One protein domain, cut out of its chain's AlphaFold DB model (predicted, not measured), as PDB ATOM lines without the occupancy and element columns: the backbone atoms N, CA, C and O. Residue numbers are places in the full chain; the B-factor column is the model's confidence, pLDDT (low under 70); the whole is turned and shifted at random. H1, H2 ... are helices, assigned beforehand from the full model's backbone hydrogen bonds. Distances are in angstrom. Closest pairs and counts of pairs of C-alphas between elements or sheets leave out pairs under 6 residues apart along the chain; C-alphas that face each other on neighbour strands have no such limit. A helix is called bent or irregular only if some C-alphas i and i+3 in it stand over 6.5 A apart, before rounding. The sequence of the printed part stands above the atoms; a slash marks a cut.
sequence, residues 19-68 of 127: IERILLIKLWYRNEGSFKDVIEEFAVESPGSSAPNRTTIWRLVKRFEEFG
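What this domain is: This is residues 19 to 68 of the 127 residues of the protein "DUF4817 domain-containing protein" of Cinara cedri (UniProt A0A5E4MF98). Two helices, H2 and H3, spread from a corner like the arms of an L, their first residues close together, and a third helix, H1, sits in the opening between the arms, meeting both. H3, the longest helix, and H2 with the link after it reach toward opposite ends of the longest axis, and the link, residues 46 to 53, folds back from the last residue of H2 to the first of H3. The printed part has 50 residues with three named helices, in the order H1, H2, H3 along the chain, and no named strand; the class is all helix. The whole is compact, with a radius of gyration of the C-alphas of 10.0 A, and elongated in outline, spanning 30 by 19 by 16 A.

Where its parts are: The longest helix is H3, residues 54 to 67, 14 residues from Arg 54 to Phe 67. Its C-alpha 54 stands at (108.664, 144.253, 136.863) and its C-alpha 67 at (123.523, 146.278, 149.768), 19.8 A away. H1 is residues 19 to 30, 12 residues from Ile 19 to Arg 30, with 16.4 A from first to last C-alpha; it begins at the first printed residue, where C-alpha 19 is at (125.302, 148.696, 132.374). H2 is residues 35 to 45, 11 residues from Phe 35 to Glu 45, with 15.2 A from first to last C-alpha; C-alpha 35 is at (107.452, 150.719, 136.450). Between H1 and H2 stand the four residues 31 to 34, and between H2 and H3 the eight residues 46 to 53. Gly 68 follows H3 as the last printed residue.

How they stand to each other: H3 and H1 touch, with 6 pairs of C-alphas within 8 A. The closest C-alphas of the two are those of Ile 25 and Val 61, 6.3 A apart. Their lines stand at 87 degrees, about perpendicular, and their centres are 10.5 A apart. H1 also touches H2, with 8 pairs of C-alphas within 8 A, and on the side of H1 it does so with residues 23 to 28 alone. Here the closest C-alphas are those of Leu 27 and Val 38, 5.4 A apart. The two run opposite ways at a steep tilt of 48 degrees, with 9.7 A from centre to centre. H2 and H3 are close but not clearly touching, with 2 pairs of C-alphas within 8 A. Their closest C-alphas are those of Phe 35 and Arg 54, the first residue of each helix, 6.6 A apart. The lines of H2 and H3 stand at 88 degrees, about perpendicular, and their centres are 16.0 A apart. In H1, H2 and H3 every backbone O of residue i and N of residue i+4 inside the helix are within hydrogen-bond range. No helix is bent or irregular.

The domain as a whole: The two C-alphas farthest apart in the domain are those of Gly 48, in the link after H2, and Glu 66, in H3, at 30.0 A. The first and last printed C-alphas, those of Ile 19 and Gly 68, are 15.2 A apart. The printed part runs from residue 19 to residue 68 and has no cut. The link from H1 to H2 is tight, the link from H2 to H3 is short but not tight, and there is no long link. The mean pLDDT of the printed part is 94.7, and no printed residue is under 70. By helix, the mean pLDDT is 97 in H1, 96 in H2 and 95 in H3.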
ATOM      1  N   ILE A  19     125.672 147.356 132.849       93.19
ATOM      2  CA  ILE A  19     125.302 148.696 132.374       93.19
ATOM      3  C   ILE A  19     123.780 148.860 132.375       93.19
ATOM      4  O   ILE A  19     123.279 149.823 132.944       93.19
ATOM      5  N   GLU A  20     123.042 147.886 131.837       94.81
ATOM      6  CA  GLU A  20     121.572 147.911 131.834       94.81
ATOM      7  C   GLU A  20     120.989 147.914 133.250       94.81
ATOM      8  O   GLU A  20     119.998 148.585 133.521       94.81
ATOM      9  N   ARG A  21     121.617 147.207 134.196       95.31
ATOM     10  CA  ARG A  21     121.198 147.247 135.604       95.31
ATOM     11  C   ARG A  21     121.428 148.616 136.233       95.31
ATOM     12  O   ARG A  21     120.563 149.101 136.953       95.31
ATOM     13  N   ILE A  22     122.582 149.233 135.976       96.56
ATOM     14  CA  ILE A  22     122.871 150.595 136.446       96.56
ATOM     15  C   ILE A  22     121.847 151.567 135.865       96.56
ATOM     16  O   ILE A  22     121.319 152.403 136.594       96.56
ATOM     17  N   LEU A  23     121.548 151.435 134.572       96.94
ATOM     18  CA  LEU A  23     120.530 152.232 133.905       96.94
ATOM     19  C   LEU A  23     119.170 152.075 134.593       96.94
ATOM     20  O   LEU A  23     118.587 153.075 134.991       96.94
ATOM     21  N   LEU A  24     118.710 150.847 134.844       96.94
ATOM     22  CA  LEU A  24     117.433 150.615 135.528       96.94
ATOM     23  C   LEU A  24     117.354 151.259 136.914       96.94
ATOM     24  O   LEU A  24     116.307 151.789 137.267       96.94
ATOM     25  N   ILE A  25     118.444 151.254 137.686       97.81
ATOM     26  CA  ILE A  25     118.487 151.956 138.977       97.81
ATOM     27  C   ILE A  25     118.361 153.474 138.785       97.81
ATOM     28  O   ILE A  25     117.609 154.119 139.510       97.81
ATOM     29  N   LYS A  26     119.049 154.052 137.793       98.00
ATOM     30  CA  LYS A  26     118.937 155.487 137.487       98.00
ATOM     31  C   LYS A  26     117.515 155.869 137.073       98.00
ATOM     32  O   LYS A  26     116.977 156.836 137.604       98.00
ATOM     33  N   LEU A  27     116.913 155.103 136.163       97.75
ATOM     34  CA  LEU A  27     115.548 155.336 135.687       97.75
ATOM     35  C   LEU A  27     114.527 155.165 136.814       97.75
ATOM     36  O   LEU A  27     113.569 155.926 136.882       97.75
ATOM     37  N   TRP A  28     114.737 154.201 137.718       98.12
ATOM     38  CA  TRP A  28     113.860 153.986 138.869       98.12
ATOM     39  C   TRP A  28     113.738 155.236 139.742       98.12
ATOM     40  O   TRP A  28     112.626 155.666 140.038       98.12
ATOM     41  N   TYR A  29     114.870 155.837 140.115       97.75
ATOM     42  CA  TYR A  29     114.868 157.046 140.940       97.75
ATOM     43  C   TYR A  29     114.463 158.300 140.158       97.75
ATOM     44  O   TYR A  29     113.839 159.182 140.737       97.75
ATOM     45  N   ARG A  30     114.768 158.378 138.854       97.56
ATOM     46  CA  ARG A  30     114.307 159.475 137.985       97.56
ATOM     47  C   ARG A  30     112.780 159.519 137.888       97.56
ATOM     48  O   ARG A  30     112.212 160.600 137.940       97.56
ATOM     49  N   ASN A  31     112.142 158.359 137.753       97.06
ATOM     50  CA  ASN A  31     110.701 158.228 137.518       97.06
ATOM     51  C   ASN A  31     109.907 157.906 138.795       97.06
ATOM     52  O   ASN A  31     108.840 157.301 138.714       97.06
ATOM     53  N   GLU A  32     110.451 158.224 139.974       96.00
ATOM     54  CA  GLU A  32     109.772 158.070 141.274       96.00
ATOM     55  C   GLU A  32     109.169 156.664 141.513       96.00
ATOM     56  O   GLU A  32     108.144 156.494 142.171       96.00
ATOM     57  N   GLY A  33     109.807 155.621 140.969       93.50
ATOM     58  CA  GLY A  33     109.355 154.234 141.098       93.50
ATOM     59  C   GLY A  33     108.247 153.788 140.131       93.50
ATOM     60  O   GLY A  33     107.679 152.702 140.296       93.50
ATOM     61  N   SER A  34     107.937 154.570 139.095       96.81
ATOM     62  CA  SER A  34     106.982 154.176 138.054       96.81
ATOM     63  C   SER A  34     107.546 153.072 137.153       96.81
ATOM     64  O   SER A  34     108.406 153.292 136.304       96.81
ATOM     65  N   PHE A  35     107.030 151.846 137.296       95.94
ATOM     66  CA  PHE A  35     107.452 150.719 136.450       95.94
ATOM     67  C   PHE A  35     107.215 150.959 134.960       95.94
ATOM     68  O   PHE A  35     107.990 150.463 134.147       95.94
ATOM     69  N   LYS A  36     106.119 151.641 134.608       96.44
ATOM     70  CA  LYS A  36     105.762 151.887 133.210       96.44
ATOM     71  C   LYS A  36     106.821 152.777 132.563       96.44
ATOM     72  O   LYS A  36     107.429 152.358 131.584       96.44
ATOM     73  N   ASP A  37     107.097 153.919 133.182       97.31
ATOM     74  CA  ASP A  37     108.028 154.916 132.646       97.31
ATOM     75  C   ASP A  37     109.460 154.367 132.614       97.31
ATOM     76  O   ASP A  37     110.161 154.519 131.619       97.31
ATOM     77  N   VAL A  38     109.859 153.597 133.637       97.56
ATOM     78  CA  VAL A  38     111.153 152.891 133.650       97.56
ATOM     79  C   VAL A  38     111.295 151.925 132.474       97.56
ATOM     80  O   VAL A  38     112.364 151.857 131.876       97.56
ATOM     81  N   ILE A  39     110.259 151.143 132.153       95.81
ATOM     82  CA  ILE A  39     110.310 150.171 131.049       95.81
ATOM     83  C   ILE A  39     110.318 150.892 129.695       95.81
ATOM     84  O   ILE A  39     111.063 150.483 128.803       95.81
ATOM     85  N   GLU A  40     109.515 151.946 129.546       95.38
ATOM     86  CA  GLU A  40     109.438 152.745 128.320       95.38
ATOM     87  C   GLU A  40     110.763 153.474 128.042       95.38
ATOM     88  O   GLU A  40     111.327 153.300 126.961       95.38
ATOM     89  N   GLU A  41     111.334 154.191 129.020       96.44
ATOM     90  CA  GLU A  41     112.651 154.831 128.864       96.44
ATOM     91  C   GLU A  41     113.772 153.801 128.666       96.44
ATOM     92  O   GLU A  41     114.661 154.013 127.841       96.44
ATOM     93  N   PHE A  42     113.731 152.655 129.357       96.19
ATOM     94  CA  PHE A  42     114.736 151.605 129.169       96.19
ATOM     95  C   PHE A  42     114.753 151.082 127.729       96.19
ATOM     96  O   PHE A  42     115.826 150.868 127.169       96.19
ATOM     97  N   ALA A  43     113.583 150.889 127.113       94.19
ATOM     98  CA  ALA A  43     113.488 150.431 125.728       94.19
ATOM     99  C   ALA A  43     114.084 151.441 124.730       94.19
ATOM    100  O   ALA A  43     114.618 151.036 123.696       94.19
ATOM    101  N   VAL A  44     114.020 152.739 125.050       94.81
ATOM    102  CA  VAL A  44     114.633 153.815 124.258       94.81
ATOM    103  C   VAL A  44     116.150 153.854 124.462       94.81
ATOM    104  O   VAL A  44     116.898 153.914 123.489       94.81
ATOM    105  N   GLU A  45     116.614 153.798 125.713       92.81
ATOM    106  CA  GLU A  45     118.035 153.925 126.060       92.81
ATOM    107  C   GLU A  45     118.846 152.628 125.820       92.81
ATOM    108  O   GLU A  45     120.071 152.675 125.726       92.81
ATOM    109  N   SER A  46     118.197 151.463 125.705       91.56
ATOM    110  CA  SER A  46     118.826 150.157 125.428       91.56
ATOM    111  C   SER A  46     118.147 149.427 124.255       91.56
ATOM    112  O   SER A  46     117.492 148.396 124.444       91.56
ATOM    113  N   PRO A  47     118.288 149.935 123.013       88.06
ATOM    114  CA  PRO A  47     117.659 149.334 121.844       88.06
ATOM    115  C   PRO A  47     118.240 147.945 121.549       88.06
ATOM    116  O   PRO A  47     119.452 147.748 121.512       88.06
ATOM    117  N   GLY A  48     117.362 146.970 121.302       85.56
ATOM    118  CA  GLY A  48     117.740 145.573 121.050       85.56
ATOM    119  C   GLY A  48     117.838 144.707 122.310       85.56
ATOM    120  O   GLY A  48     117.896 143.482 122.199       85.56
ATOM    121  N   SER A  49     117.781 145.314 123.496       87.50
ATOM    122  CA  SER A  49     117.652 144.591 124.756       87.50
ATOM    123  C   SER A  49     116.212 144.150 125.003       87.50
ATOM    124  O   SER A  49     115.252 144.834 124.648       87.50
ATOM    125  N   SER A  50     116.045 142.989 125.638       86.31
ATOM    126  CA  SER A  50     114.716 142.523 126.039       86.31
ATOM    127  C   SER A  50     114.197 143.352 127.212       86.31
ATOM    128  O   SER A  50     114.922 143.575 128.186       86.31
ATOM    129  N   ALA A  51     112.934 143.776 127.135       85.88
ATOM    130  CA  ALA A  51     112.303 144.559 128.187       85.88
ATOM    131  C   ALA A  51     112.325 143.793 129.529       85.88
ATOM    132  O   ALA A  51     111.890 142.635 129.603       85.88
ATOM    133  N   PRO A  52     112.823 144.405 130.615       90.62
ATOM    134  CA  PRO A  52     112.917 143.736 131.899       90.62
ATOM    135  C   PRO A  52     111.536 143.573 132.538       90.62
ATOM    136  O   PRO A  52     110.716 144.485 132.570       90.62
ATOM    137  N   ASN A  53     111.291 142.400 133.124       91.88
ATOM    138  CA  ASN A  53     110.083 142.160 133.912       91.88
ATOM    139  C   ASN A  53     110.080 143.044 135.179       91.88
ATOM    140  O   ASN A  53     111.117 143.211 135.826       91.88
ATOM    141  N   ARG A  54     108.902 143.523 135.601       94.75
ATOM    142  CA  ARG A  54     108.664 144.253 136.863       94.75
ATOM    143  C   ARG A  54     109.332 143.589 138.067       94.75
ATOM    144  O   ARG A  54     109.983 144.263 138.857       94.75
ATOM    145  N   THR A  55     109.245 142.262 138.182       94.75
ATOM    146  CA  THR A  55     109.891 141.514 139.276       94.75
ATOM    147  C   THR A  55     111.415 141.625 139.233       94.75
ATOM    148  O   THR A  55     112.063 141.666 140.278       94.75
ATOM    149  N   THR A  56     112.004 141.673 138.037       93.06
ATOM    150  CA  THR A  56     113.448 141.860 137.856       93.06
ATOM    151  C   THR A  56     113.868 143.254 138.308       93.06
ATOM    152  O   THR A  56     114.828 143.363 139.068       93.06
ATOM    153  N   ILE A  57     113.119 144.285 137.906       95.31
ATOM    154  CA  ILE A  57     113.347 145.679 138.316       95.31
ATOM    155  C   ILE A  57     113.259 145.790 139.842       95.31
ATOM    156  O   ILE A  57     114.213 146.213 140.485       95.31
ATOM    157  N   TRP A  58     112.173 145.294 140.442       96.88
ATOM    158  CA  TRP A  58     111.975 145.340 141.892       96.88
ATOM    159  C   TRP A  58     113.086 144.617 142.670       96.88
ATOM    160  O   TRP A  58     113.625 145.156 143.631       96.88
ATOM    161  N   ARG A  59     113.483 143.407 142.243       94.75
ATOM    162  CA  ARG A  59     114.581 142.661 142.891       94.75
ATOM    163  C   ARG A  59     115.918 143.388 142.786       94.75
ATOM    164  O   ARG A  59     116.743 143.257 143.688       94.75
ATOM    165  N   LEU A  60     116.152 144.081 141.673       95.44
ATOM    166  CA  LEU A  60     117.370 144.846 141.451       95.44
ATOM    167  C   LEU A  60     117.411 146.080 142.358       95.44
ATOM    168  O   LEU A  60     118.406 146.259 143.053       95.44
ATOM    169  N   VAL A  61     116.324 146.855 142.406       96.75
ATOM    170  CA  VAL A  61     116.173 148.022 143.293       96.75
ATOM    171  C   VAL A  61     116.337 147.613 144.748       96.75
ATOM    172  O   VAL A  61     117.217 148.126 145.425       96.75
ATOM    173  N   LYS A  62     115.594 146.598 145.204       96.19
ATOM    174  CA  LYS A  62     115.691 146.107 146.583       96.19
ATOM    175  C   LYS A  62     117.115 145.682 146.947       96.19
ATOM    176  O   LYS A  62     117.610 146.004 148.020       96.19
ATOM    177  N   ARG A  63     117.809 144.979 146.045       94.25
ATOM    178  CA  ARG A  63     119.215 144.603 146.263       94.25
ATOM    179  C   ARG A  63     120.119 145.832 146.368       94.25
ATOM    180  O   ARG A  63     121.046 145.823 147.173       94.25
ATOM    181  N   PHE A  64     119.890 146.832 145.524       96.31
ATOM    182  CA  PHE A  64     120.655 148.067 145.539       96.31
ATOM    183  C   PHE A  64     120.422 148.851 146.837       96.31
ATOM    184  O   PHE A  64     121.390 149.270 147.453       96.31
ATOM    185  N   GLU A  65     119.183 148.960 147.305       96.38
ATOM    186  CA  GLU A  65     118.845 149.629 148.567       96.38
ATOM    187  C   GLU A  65     119.413 148.896 149.790       96.38
ATOM    188  O   GLU A  65     119.934 149.530 150.702       96.38
ATOM    189  N   GLU A  66     119.373 147.561 149.802       95.62
ATOM    190  CA  GLU A  66     119.880 146.757 150.923       95.62
ATOM    191  C   GLU A  66     121.414 146.686 150.985       95.62
ATOM    192  O   GLU A  66     121.987 146.625 152.071       95.62
ATOM    193  N   PHE A  67     122.094 146.623 149.835       93.38
ATOM    194  CA  PHE A  67     123.523 146.278 149.768       93.38
ATOM    195  C   PHE A  67     124.386 147.270 148.976       93.38
ATOM    196  O   PHE A  67     125.592 147.058 148.860       93.38
ATOM    197  N   GLY A  68     123.801 148.300 148.363       94.69
ATOM    198  CA  GLY A  68     124.519 149.288 147.551       94.69
ATOM    199  C   GLY A  68     125.129 148.728 146.262       94.69
ATOM    200  O   GLY A  68     126.054 149.322 145.712       94.69
TER     201      GLY A  68